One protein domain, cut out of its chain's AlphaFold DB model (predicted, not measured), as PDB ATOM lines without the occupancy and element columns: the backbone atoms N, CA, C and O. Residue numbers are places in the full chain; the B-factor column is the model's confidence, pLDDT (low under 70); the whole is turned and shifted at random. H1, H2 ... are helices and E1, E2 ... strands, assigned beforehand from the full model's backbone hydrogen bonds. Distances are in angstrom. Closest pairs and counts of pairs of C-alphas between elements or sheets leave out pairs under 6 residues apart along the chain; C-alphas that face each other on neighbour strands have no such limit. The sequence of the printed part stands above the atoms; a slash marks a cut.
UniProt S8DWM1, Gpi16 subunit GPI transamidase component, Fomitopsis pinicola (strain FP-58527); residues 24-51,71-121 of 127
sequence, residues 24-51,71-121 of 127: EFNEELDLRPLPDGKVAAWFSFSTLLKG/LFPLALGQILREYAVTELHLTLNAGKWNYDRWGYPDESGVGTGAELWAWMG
ATOM      1  N   GLU A  24     -31.319  50.310   7.480       92.56
ATOM      2  CA  GLU A  24     -30.317  49.260   7.354       92.56
ATOM      3  C   GLU A  24     -30.783  48.281   6.280       92.56
ATOM      4  O   GLU A  24     -31.868  47.718   6.394       92.56
ATOM      5  N   PHE A  25     -29.983  48.107   5.231       93.75
ATOM      6  CA  PHE A  25     -30.275  47.205   4.122       93.75
ATOM      7  C   PHE A  25     -29.239  46.083   4.069       93.75
ATOM      8  O   PHE A  25     -28.039  46.364   4.074       93.75
ATOM      9  N   ASN A  26     -29.701  44.837   3.995       96.19
ATOM     10  CA  ASN A  26     -28.871  43.652   3.815       96.19
ATOM     11  C   ASN A  26     -29.348  42.857   2.593       96.19
ATOM     12  O   ASN A  26     -30.550  42.640   2.419       96.19
ATOM     13  N   GLU A  27     -28.391  42.425   1.775       96.19
ATOM     14  CA  GLU A  27     -28.599  41.636   0.562       96.19
ATOM     15  C   GLU A  27     -27.704  40.396   0.588       96.19
ATOM     16  O   GLU A  27     -26.502  40.493   0.842       96.19
ATOM     17  N   GLU A  28     -28.285  39.241   0.279       97.19
ATOM     18  CA  GLU A  28     -27.586  37.962   0.199       97.19
ATOM     19  C   GLU A  28     -27.924  37.238  -1.104       97.19
ATOM     20  O   GLU A  28     -29.067  37.242  -1.565       97.19
ATOM     21  N   LEU A  29     -26.910  36.595  -1.684       96.38
ATOM     22  CA  LEU A  29     -27.021  35.784  -2.889       96.38
ATOM     23  C   LEU A  29     -26.318  34.443  -2.672       96.38
ATOM     24  O   LEU A  29     -25.097  34.409  -2.510       96.38
ATOM     25  N   ASP A  30     -27.073  33.348  -2.750       95.25
ATOM     26  CA  ASP A  30     -26.530  31.988  -2.830       95.25
ATOM     27  C   ASP A  30     -26.710  31.436  -4.247       95.25
ATOM     28  O   ASP A  30     -27.814  31.432  -4.802       95.25
ATOM     29  N   LEU A  31     -25.612  30.965  -4.842       95.81
ATOM     30  CA  LEU A  31     -25.607  30.310  -6.148       95.81
ATOM     31  C   LEU A  31     -25.064  28.895  -6.002       95.81
ATOM     32  O   LEU A  31     -23.880  28.692  -5.722       95.81
ATOM     33  N   ARG A  32     -25.915  27.907  -6.274       93.75
ATOM     34  CA  ARG A  32     -25.584  26.496  -6.090       93.75
ATOM     35  C   ARG A  32     -25.731  25.717  -7.393       93.75
ATOM     36  O   ARG A  32     -26.837  25.642  -7.935       93.75
ATOM     37  N   PRO A  33     -24.658  25.095  -7.911       95.38
ATOM     38  CA  PRO A  33     -24.789  24.167  -9.024       95.38
ATOM     39  C   PRO A  33     -25.568  22.925  -8.578       95.38
ATOM     40  O   PRO A  33     -25.333  22.375  -7.502       95.38
ATOM     41  N   LEU A  34     -26.490  22.472  -9.422       94.19
ATOM     42  CA  LEU A  34     -27.320  21.297  -9.185       94.19
ATOM     43  C   LEU A  34     -26.784  20.081  -9.965       94.19
ATOM     44  O   LEU A  34     -26.158  20.253 -11.016       94.19
ATOM     45  N   PRO A  35     -27.062  18.837  -9.520       93.88
ATOM     46  CA  PRO A  35     -26.545  17.616 -10.156       93.88
ATOM     47  C   PRO A  35     -26.915  17.425 -11.633       93.88
ATOM     48  O   PRO A  35     -26.311  16.612 -12.325       93.88
ATOM     49  N   ASP A  36     -27.929  18.135 -12.126       94.25
ATOM     50  CA  ASP A  36     -28.385  18.080 -13.514       94.25
ATOM     51  C   ASP A  36     -27.875  19.247 -14.376       94.25
ATOM     52  O   ASP A  36     -28.391  19.468 -15.472       94.25
ATOM     53  N   GLY A  37     -26.878  19.986 -13.882       94.44
ATOM     54  CA  GLY A  37     -26.219  21.087 -14.586       94.44
ATOM     55  C   GLY A  37     -26.966  22.422 -14.530       94.44
ATOM     56  O   GLY A  37     -26.512  23.389 -15.135       94.44
ATOM     57  N   LYS A  38     -28.101  22.497 -13.823       93.81
ATOM     58  CA  LYS A  38     -28.783  23.769 -13.531       93.81
ATOM     59  C   LYS A  38     -28.092  24.507 -12.384       93.81
ATOM     60  O   LYS A  38     -27.233  23.955 -11.704       93.81
ATOM     61  N   VAL A  39     -28.504  25.750 -12.154       94.50
ATOM     62  CA  VAL A  39     -28.059  26.567 -11.021       94.50
ATOM     63  C   VAL A  39     -29.289  26.983 -10.225       94.50
ATOM     64  O   VAL A  39     -30.222  27.548 -10.796       94.50
ATOM     65  N   ALA A  40     -29.298  26.680  -8.929       93.31
ATOM     66  CA  ALA A  40     -30.221  27.295  -7.988       93.31
ATOM     67  C   ALA A  40     -29.667  28.667  -7.599       93.31
ATOM     68  O   ALA A  40     -28.482  28.783  -7.285       93.31
ATOM     69  N   ALA A  41     -30.522  29.683  -7.648       94.06
ATOM     70  CA  ALA A  41     -30.197  31.035  -7.230       94.06
ATOM     71  C   ALA A  41     -31.203  31.472  -6.170       94.06
ATOM     72  O   ALA A  41     -32.409  31.436  -6.418       94.06
ATOM     73  N   TRP A  42     -30.699  31.859  -5.007       93.88
ATOM     74  CA  TRP A  42     -31.490  32.389  -3.909       93.88
ATOM     75  C   TRP A  42     -31.028  33.809  -3.618       93.88
ATOM     76  O   TRP A  42     -29.831  34.055  -3.483       93.88
ATOM     77  N   PHE A  43     -31.987  34.726  -3.570       95.44
ATOM     78  CA  PHE A  43     -31.764  36.135  -3.284       95.44
ATOM     79  C   PHE A  43     -32.580  36.496  -2.051       95.44
ATOM     80  O   PHE A  43     -33.781  36.219  -2.016       95.44
ATOM     81  N   SER A  44     -31.947  37.145  -1.083       95.50
ATOM     82  CA  SER A  44     -32.617  37.684   0.093       95.50
ATOM     83  C   SER A  44     -32.301  39.159   0.230       95.50
ATOM     84  O   SER A  44     -31.144  39.566   0.154       95.50
ATOM     85  N   PHE A  45     -33.348  39.955   0.415       95.56
ATOM     86  CA  PHE A  45     -33.262  41.394   0.603       95.56
ATOM     87  C   PHE A  45     -34.026  41.737   1.874       95.56
ATOM     88  O   PHE A  45     -35.192  41.369   2.016       95.56
ATOM     89  N   SER A  46     -33.393  42.465   2.787       95.81
ATOM     90  CA  SER A  46     -34.034  42.920   4.017       95.81
ATOM     91  C   SER A  46     -33.719  44.386   4.263       95.81
ATOM     92  O   SER A  46     -32.571  44.812   4.151       95.81
ATOM     93  N   THR A  47     -34.751  45.158   4.593       94.69
ATOM     94  CA  THR A  47     -34.623  46.565   4.974       94.69
ATOM     95  C   THR A  47     -35.244  46.753   6.349       94.69
ATOM     96  O   THR A  47     -36.435  46.518   6.531       94.69
ATOM     97  N   LEU A  48     -34.453  47.221   7.311       92.94
ATOM     98  CA  LEU A  48     -34.908  47.621   8.634       92.94
ATOM     99  C   LEU A  48     -34.917  49.147   8.740       92.94
ATOM    100  O   LEU A  48     -33.873  49.792   8.648       92.94
ATOM    101  N   LEU A  49     -36.090  49.725   8.994       89.62
ATOM    102  CA  LEU A  49     -36.245  51.157   9.248       89.62
ATOM    103  C   LEU A  49     -36.012  51.457  10.741       89.62
ATOM    104  O   LEU A  49     -36.925  51.393  11.566       89.62
ATOM    105  N   LYS A  50     -34.771  51.769  11.113       87.81
ATOM    106  CA  LYS A  50     -34.372  52.110  12.482       87.81
ATOM    107  C   LYS A  50     -35.029  53.401  12.952       87.81
ATOM    108  O   LYS A  50     -34.888  54.453  12.337       87.81
ATOM    109  N   GLY A  51     -35.689  53.323  14.106       80.56
ATOM    110  CA  GLY A  51     -36.341  54.475  14.730       80.56
ATOM    111  C   GLY A  51     -37.614  54.935  14.017       80.56
ATOM    112  O   GLY A  51     -38.183  55.944  14.424       80.56
ATOM    113  N   LEU A  71     -33.384  53.959   0.517       90.25
ATOM    114  CA  LEU A  71     -33.148  52.672  -0.135       90.25
ATOM    115  C   LEU A  71     -34.463  51.916  -0.341       90.25
ATOM    116  O   LEU A  71     -34.657  51.288  -1.381       90.25
ATOM    117  N   PHE A  72     -35.379  51.979   0.630       90.44
ATOM    118  CA  PHE A  72     -36.651  51.275   0.539       90.44
ATOM    119  C   PHE A  72     -37.566  51.877  -0.547       90.44
ATOM    120  O   PHE A  72     -37.702  53.102  -0.635       90.44
ATOM    121  N   PRO A  73     -38.237  51.061  -1.386       90.62
ATOM    122  CA  PRO A  73     -39.104  51.581  -2.436       90.62
ATOM    123  C   PRO A  73     -40.262  52.413  -1.871       90.62
ATOM    124  O   PRO A  73     -41.129  51.894  -1.167       90.62
ATOM    125  N   LEU A  74     -40.328  53.693  -2.256       90.62
ATOM    126  CA  LEU A  74     -41.362  54.631  -1.797       90.62
ATOM    127  C   LEU A  74     -42.783  54.084  -1.982       90.62
ATOM    128  O   LEU A  74     -43.601  54.209  -1.077       90.62
ATOM    129  N   ALA A  75     -43.069  53.456  -3.127       91.88
ATOM    130  CA  ALA A  75     -44.396  52.917  -3.424       91.88
ATOM    131  C   ALA A  75     -44.829  51.840  -2.415       91.88
ATOM    132  O   ALA A  75     -45.974  51.845  -1.968       91.88
ATOM    133  N   LEU A  76     -43.911  50.952  -2.010       91.75
ATOM    134  CA  LEU A  76     -44.192  49.976  -0.958       91.75
ATOM    135  C   LEU A  76     -44.355  50.684   0.382       91.75
ATOM    136  O   LEU A  76     -45.351  50.465   1.056       91.75
ATOM    137  N   GLY A  77     -43.447  51.595   0.734       91.12
ATOM    138  CA  GLY A  77     -43.518  52.334   1.997       91.12
ATOM    139  C   GLY A  77     -44.811  53.137   2.170       91.12
ATOM    140  O   GLY A  77     -45.338  53.227   3.275       91.12
ATOM    141  N   GLN A  78     -45.358  53.690   1.089       90.38
ATOM    142  CA  GLN A  78     -46.659  54.361   1.097       90.38
ATOM    143  C   GLN A  78     -47.801  53.385   1.387       90.38
ATOM    144  O   GLN A  78     -48.617  53.671   2.257       90.38
ATOM    145  N   ILE A  79     -47.823  52.221   0.729       91.31
ATOM    146  CA  ILE A  79     -48.822  51.174   0.994       91.31
ATOM    147  C   ILE A  79     -48.720  50.698   2.446       91.31
ATOM    148  O   ILE A  79     -49.733  50.612   3.132       91.31
ATOM    149  N   LEU A  80     -47.508  50.431   2.942       91.38
ATOM    150  CA  LEU A  80     -47.320  49.974   4.320       91.38
ATOM    151  C   LEU A  80     -47.886  50.977   5.327       91.38
ATOM    152  O   LEU A  80     -48.570  50.579   6.266       91.38
ATOM    153  N   ARG A  81     -47.667  52.279   5.115       89.94
ATOM    154  CA  ARG A  81     -48.190  53.305   6.026       89.94
ATOM    155  C   ARG A  81     -49.684  53.547   5.896       89.94
ATOM    156  O   ARG A  81     -50.327  53.718   6.926       89.94
ATOM    157  N   GLU A  82     -50.236  53.478   4.689       89.81
ATOM    158  CA  GLU A  82     -51.686  53.572   4.457       89.81
ATOM    159  C   GLU A  82     -52.460  52.506   5.245       89.81
ATOM    160  O   GLU A  82     -53.535  52.772   5.772       89.81
ATOM    161  N   TYR A  83     -51.892  51.306   5.375       90.81
ATOM    162  CA  TYR A  83     -52.530  50.189   6.073       90.81
ATOM    163  C   TYR A  83     -51.962  49.928   7.475       90.81
ATOM    164  O   TYR A  83     -52.309  48.923   8.087       90.81
ATOM    165  N   ALA A  84     -51.107  50.810   8.007       91.94
ATOM    166  CA  ALA A  84     -50.412  50.608   9.284       91.94
ATOM    167  C   ALA A  84     -49.741  49.224   9.417       91.94
ATOM    168  O   ALA A  84     -49.770  48.590  10.474       91.94
ATOM    169  N   VAL A  85     -49.127  48.757   8.330       92.50
ATOM    170  CA  VAL A  85     -48.301  47.551   8.302       92.50
ATOM    171  C   VAL A  85     -46.962  47.853   8.971       92.50
ATOM    172  O   VAL A  85     -46.289  48.827   8.628       92.50
ATOM    173  N   THR A  86     -46.562  47.006   9.916       91.88
ATOM    174  CA  THR A  86     -45.273  47.104  10.616       91.88
ATOM    175  C   THR A  86     -44.179  46.301   9.929       91.88
ATOM    176  O   THR A  86     -43.007  46.642  10.048       91.88
ATOM    177  N   GLU A  87     -44.554  45.238   9.220       93.81
ATOM    178  CA  GLU A  87     -43.620  44.312   8.589       93.81
ATOM    179  C   GLU A  87     -44.273  43.649   7.373       93.81
ATOM    180  O   GLU A  87     -45.454  43.306   7.406       93.81
ATOM    181  N   LEU A  88     -43.499  43.478   6.302       94.69
ATOM    182  CA  LEU A  88     -43.937  42.904   5.034       94.69
ATOM    183  C   LEU A  88     -42.930  41.846   4.594       94.69
ATOM    184  O   LEU A  88     -41.737  42.130   4.521       94.69
ATOM    185  N   HIS A  89     -43.430  40.677   4.217       94.56
ATOM    186  CA  HIS A  89     -42.643  39.604   3.620       94.56
ATOM    187  C   HIS A  89     -43.174  39.290   2.235       94.56
ATOM    188  O   HIS A  89     -44.364  39.026   2.072       94.56
ATOM    189  N   LEU A  90     -42.286  39.325   1.243       93.62
ATOM    190  CA  LEU A  90     -42.577  38.998  -0.147       93.62
ATOM    191  C   LEU A  90     -41.602  37.922  -0.612       93.62
ATOM    192  O   LEU A  90     -40.396  38.155  -0.667       93.62
ATOM    193  N   THR A  91     -42.136  36.781  -1.029       93.38
ATOM    194  CA  THR A  91     -41.350  35.676  -1.575       93.38
ATOM    195  C   THR A  91     -41.771  35.427  -3.014       93.38
ATOM    196  O   THR A  91     -42.953  35.270  -3.311       93.38
ATOM    197  N   LEU A  92     -40.800  35.387  -3.927       93.56
ATOM    198  CA  LEU A  92     -41.016  35.118  -5.346       93.56
ATOM    199  C   LEU A  92     -40.189  33.906  -5.758       93.56
ATOM    200  O   LEU A  92     -38.966  33.919  -5.669       93.56
ATOM    201  N   ASN A  93     -40.860  32.877  -6.257       92.38
ATOM    202  CA  ASN A  93     -40.244  31.621  -6.649       92.38
ATOM    203  C   ASN A  93     -40.601  31.292  -8.097       92.38
ATOM    204  O   ASN A  93     -41.772  31.142  -8.462       92.38
ATOM    205  N   ALA A  94     -39.577  31.137  -8.932       90.38
ATOM    206  CA  ALA A  94     -39.730  30.778 -10.333       90.38
ATOM    207  C   ALA A  94     -39.245  29.347 -10.591       90.38
ATOM    208  O   ALA A  94     -38.152  28.955 -10.189       90.38
ATOM    209  N   GLY A  95     -40.043  28.583 -11.339       88.31
ATOM    210  CA  GLY A  95     -39.728  27.196 -11.676       88.31
ATOM    211  C   GLY A  95     -40.095  26.195 -10.578       88.31
ATOM    212  O   GLY A  95     -40.404  26.547  -9.445       88.31
ATOM    213  N   LYS A  96     -40.120  24.913 -10.943       87.50
ATOM    214  CA  LYS A  96     -40.531  23.826 -10.051       87.50
ATOM    215  C   LYS A  96     -39.311  23.204  -9.382       87.50
ATOM    216  O   LYS A  96     -38.452  22.672 -10.085       87.50
ATOM    217  N   TRP A  97     -39.285  23.193  -8.051       90.25
ATOM    218  CA  TRP A  97     -38.254  22.483  -7.297       90.25
ATOM    219  C   TRP A  97     -38.409  20.962  -7.445       90.25
ATOM    220  O   TRP A  97     -39.494  20.408  -7.249       90.25
ATOM    221  N   ASN A  98     -37.332  20.275  -7.824       91.00
ATOM    222  CA  ASN A  98     -37.294  18.819  -7.908       91.00
ATOM    223  C   ASN A  98     -36.662  18.239  -6.636       91.00
ATOM    224  O   ASN A  98     -35.450  18.048  -6.576       91.00
ATOM    225  N   TYR A  99     -37.499  17.940  -5.642       90.62
ATOM    226  CA  TYR A  99     -37.075  17.417  -4.338       90.62
ATOM    227  C   TYR A  99     -36.275  16.109  -4.438       90.62
ATOM    228  O   TYR A  99     -35.291  15.940  -3.722       90.62
ATOM    229  N   ASP A 100     -36.627  15.221  -5.374       91.25
ATOM    230  CA  ASP A 100     -35.947  13.931  -5.545       91.25
ATOM    231  C   ASP A 100     -34.516  14.088  -6.079       91.25
ATOM    232  O   ASP A 100     -33.634  13.291  -5.762       91.25
ATOM    233  N   ARG A 101     -34.274  15.102  -6.923       91.50
ATOM    234  CA  ARG A 101     -32.975  15.308  -7.591       91.50
ATOM    235  C   ARG A 101     -32.099  16.362  -6.930       91.50
ATOM    236  O   ARG A 101     -30.881  16.289  -7.068       91.50
ATOM    237  N   TRP A 102     -32.703  17.359  -6.293       91.81
ATOM    238  CA  TRP A 102     -32.011  18.524  -5.737       91.81
ATOM    239  C   TRP A 102     -32.046  18.559  -4.205       91.81
ATOM    240  O   TRP A 102     -31.366  19.389  -3.610       91.81
ATOM    241  N   GLY A 103     -32.780  17.640  -3.568       89.75
ATOM    242  CA  GLY A 103     -32.944  17.592  -2.120       89.75
ATOM    243  C   GLY A 103     -33.923  18.643  -1.603       89.75
ATOM    244  O   GLY A 103     -34.691  19.233  -2.366       89.75
ATOM    245  N   TYR A 104     -33.904  18.866  -0.291       88.12
ATOM    246  CA  TYR A 104     -34.703  19.914   0.333       88.12
ATOM    247  C   TYR A 104     -33.956  21.253   0.267       88.12
ATOM    248  O   TYR A 104     -32.758  21.281   0.554       88.12
ATOM    249  N   PRO A 105     -34.636  22.336  -0.134       85.12
ATOM    250  CA  PRO A 105     -34.076  23.677  -0.055       85.12
ATOM    251  C   PRO A 105     -33.936  24.120   1.409       85.12
ATOM    252  O   PRO A 105     -34.589  23.565   2.291       85.12
ATOM    253  N   ASP A 106     -33.080  25.116   1.651       83.06
ATOM    254  CA  ASP A 106     -32.863  25.671   2.996       83.06
ATOM    255  C   ASP A 106     -34.112  26.412   3.512       83.06
ATOM    256  O   ASP A 106     -34.442  26.342   4.693       83.06
ATOM    257  N   GLU A 107     -34.846  27.054   2.599       81.69
ATOM    258  CA  GLU A 107     -36.163  27.645   2.842       81.69
ATOM    259  C   GLU A 107     -37.264  26.579   2.822       81.69
ATOM    260  O   GLU A 107     -37.318  25.718   1.937       81.69
ATOM    261  N   SER A 108     -38.196  26.642   3.771       78.56
ATOM    262  CA  SER A 108     -39.315  25.701   3.802       78.56
ATOM    263  C   SER A 108     -40.317  25.994   2.685       78.56
ATOM    264  O   SER A 108     -40.720  27.135   2.494       78.56
ATOM    265  N   GLY A 109     -40.794  24.957   1.991       68.56
ATOM    266  CA  GLY A 109     -41.972  25.082   1.127       68.56
ATOM    267  C   GLY A 109     -41.762  25.905  -0.149       68.56
ATOM    268  O   GLY A 109     -42.630  26.692  -0.512       68.56
ATOM    269  N   VAL A 110     -40.653  25.692  -0.866       77.38
ATOM    270  CA  VAL A 110     -40.359  26.367  -2.147       77.38
ATOM    271  C   VAL A 110     -41.343  25.910  -3.235       77.38
ATOM    272  O   VAL A 110     -41.114  24.946  -3.975       77.38
ATOM    273  N   GLY A 111     -42.497  26.574  -3.278       78.19
ATOM    274  CA  GLY A 111     -43.532  26.439  -4.299       78.19
ATOM    275  C   GLY A 111     -43.371  27.486  -5.397       78.19
ATOM    276  O   GLY A 111     -42.791  28.538  -5.177       78.19
ATOM    277  N   THR A 112     -43.888  27.220  -6.596       86.75
ATOM    278  CA  THR A 112     -43.911  28.211  -7.686       86.75
ATOM    279  C   THR A 112     -44.886  29.341  -7.388       86.75
ATOM    280  O   THR A 112     -46.040  29.061  -7.061       86.75
ATOM    281  N   GLY A 113     -44.488  30.584  -7.649       92.00
ATOM    282  CA  GLY A 113     -45.380  31.740  -7.623       92.00
ATOM    283  C   GLY A 113     -44.881  32.852  -6.713       92.00
ATOM    284  O   GLY A 113     -43.678  33.047  -6.556       92.00
ATOM    285  N   ALA A 114     -45.832  33.595  -6.160       92.81
ATOM    286  CA  ALA A 114     -45.587  34.689  -5.240       92.81
ATOM    287  C   ALA A 114     -46.362  34.443  -3.945       92.81
ATOM    288  O   ALA A 114     -47.539  34.083  -3.993       92.81
ATOM    289  N   GLU A 115     -45.711  34.674  -2.815       93.31
ATOM    290  CA  GLU A 115     -46.325  34.706  -1.494       93.31
ATOM    291  C   GLU A 115     -46.084  36.080  -0.874       93.31
ATOM    292  O   GLU A 115     -45.007  36.658  -1.024       93.31
ATOM    293  N   LEU A 116     -47.108  36.616  -0.215       93.25
ATOM    294  CA  LEU A 116     -47.044  37.897   0.468       93.25
ATOM    295  C   LEU A 116     -47.816  37.802   1.777       93.25
ATOM    296  O   LEU A 116     -48.990  37.428   1.776       93.25
ATOM    297  N   TRP A 117     -47.184  38.202   2.869       93.88
ATOM    298  CA  TRP A 117     -47.849  38.360   4.154       93.88
ATOM    299  C   TRP A 117     -47.293  39.571   4.896       93.88
ATOM    300  O   TRP A 117     -46.219  40.089   4.586       93.88
ATOM    301  N   ALA A 118     -48.084  40.079   5.832       95.12
ATOM    302  CA  ALA A 118     -47.794  41.320   6.522       95.12
ATOM    303  C   ALA A 118     -48.273  41.252   7.970       95.12
ATOM    304  O   ALA A 118     -49.342  40.701   8.247       95.12
ATOM    305  N   TRP A 119     -47.511  41.858   8.875       92.06
ATOM    306  CA  TRP A 119     -47.956  42.110  10.240       92.06
ATOM    307  C   TRP A 119     -48.533  43.518  10.332       92.06
ATOM    308  O   TRP A 119     -47.902  44.498   9.935       92.06
ATOM    309  N   MET A 120     -49.752  43.610  10.847       88.44
ATOM    310  CA  MET A 120     -50.454  44.873  11.056       88.44
ATOM    311  C   MET A 120     -50.132  45.415  12.451       88.44
ATOM    312  O   MET A 120     -49.930  44.639  13.386       88.44
ATOM    313  N   GLY A 121     -50.143  46.736  12.614       80.44
ATOM    314  CA  GLY A 121     -49.980  47.373  13.918       80.44
ATOM    315  C   GLY A 121     -51.039  46.929  14.939       80.44
ATOM    316  O   GLY A 121     -52.203  46.700  14.606       80.44
TER     317      GLY A 121
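AT A GLANCE: This is residues 24 to 51 and 71 to 121 of the 127 residues of the protein "Gpi16 subunit GPI transamidase component" of Fomitopsis pinicola (strain FP-58527) (UniProt S8DWM1). Two long, narrow two-stranded ribbons, E1 with E2 and E3 with E4, run side by side along a rod, with E2 towards E3 and a gap between them. The helix H1 sits at one end of the rod, and the tiny helix H2 at the other, in the loop that joins E3 to E4. The printed part has 79 residues in the order E1, E2, H1, E3, H2, E4; both sheets are antiparallel, and the class is mixed, helices and strands. The whole is loose, with a radius of gyration of the C-alphas of 15.8 A and spans of 45 by 21 by 18 A.

IN THESE COORDINATES: E1, residues 24 to 33, begins at C-alpha 24 (-30.317, 49.260, 7.354) and is 30.5 A long. E2, residues 39 to 49, is 32.9 A long. H1, residues 74 to 82, is 12.1 A long. E3, residues 85 to 93, is 23.3 A long. H2 is residues 99 to 102. E4, residues 113 to 120, is 23.4 A long and ends at C-alpha 120 (-50.454, 44.873, 11.056).

HOW THE PARTS SIT: E1 and E2 form a hairpin, antiparallel at 172 degrees, with N 28 and O 44 at 2.9 A. E2 and E3 are near each other, with 10 pairs of C-alphas within 10 A. E3 and E4 are antiparallel at 170 degrees, with N 91 and O 115 at 2.9 A. The closest C-alphas of H1 and E3 are those of Leu 80 and Thr 86, 7.2 A apart. H1 and H2 are apart. In H1 every O i to N i+4 pair is within hydrogen-bond range; H2 is too short for such a pair, and its one O i to N i+3 pair is not within range.

THE WHOLE: The C-alphas farthest apart are those of Asp 36 and Gly 51, 46.8 A. Residues 52 to 70 are not printed, and C-alphas 51 and 71 are 15.3 A apart across this cut. Of the links printed whole, H2 to E4 is short and the others are tight. The mean pLDDT of the printed part is 91.0, with residue 109 under 70.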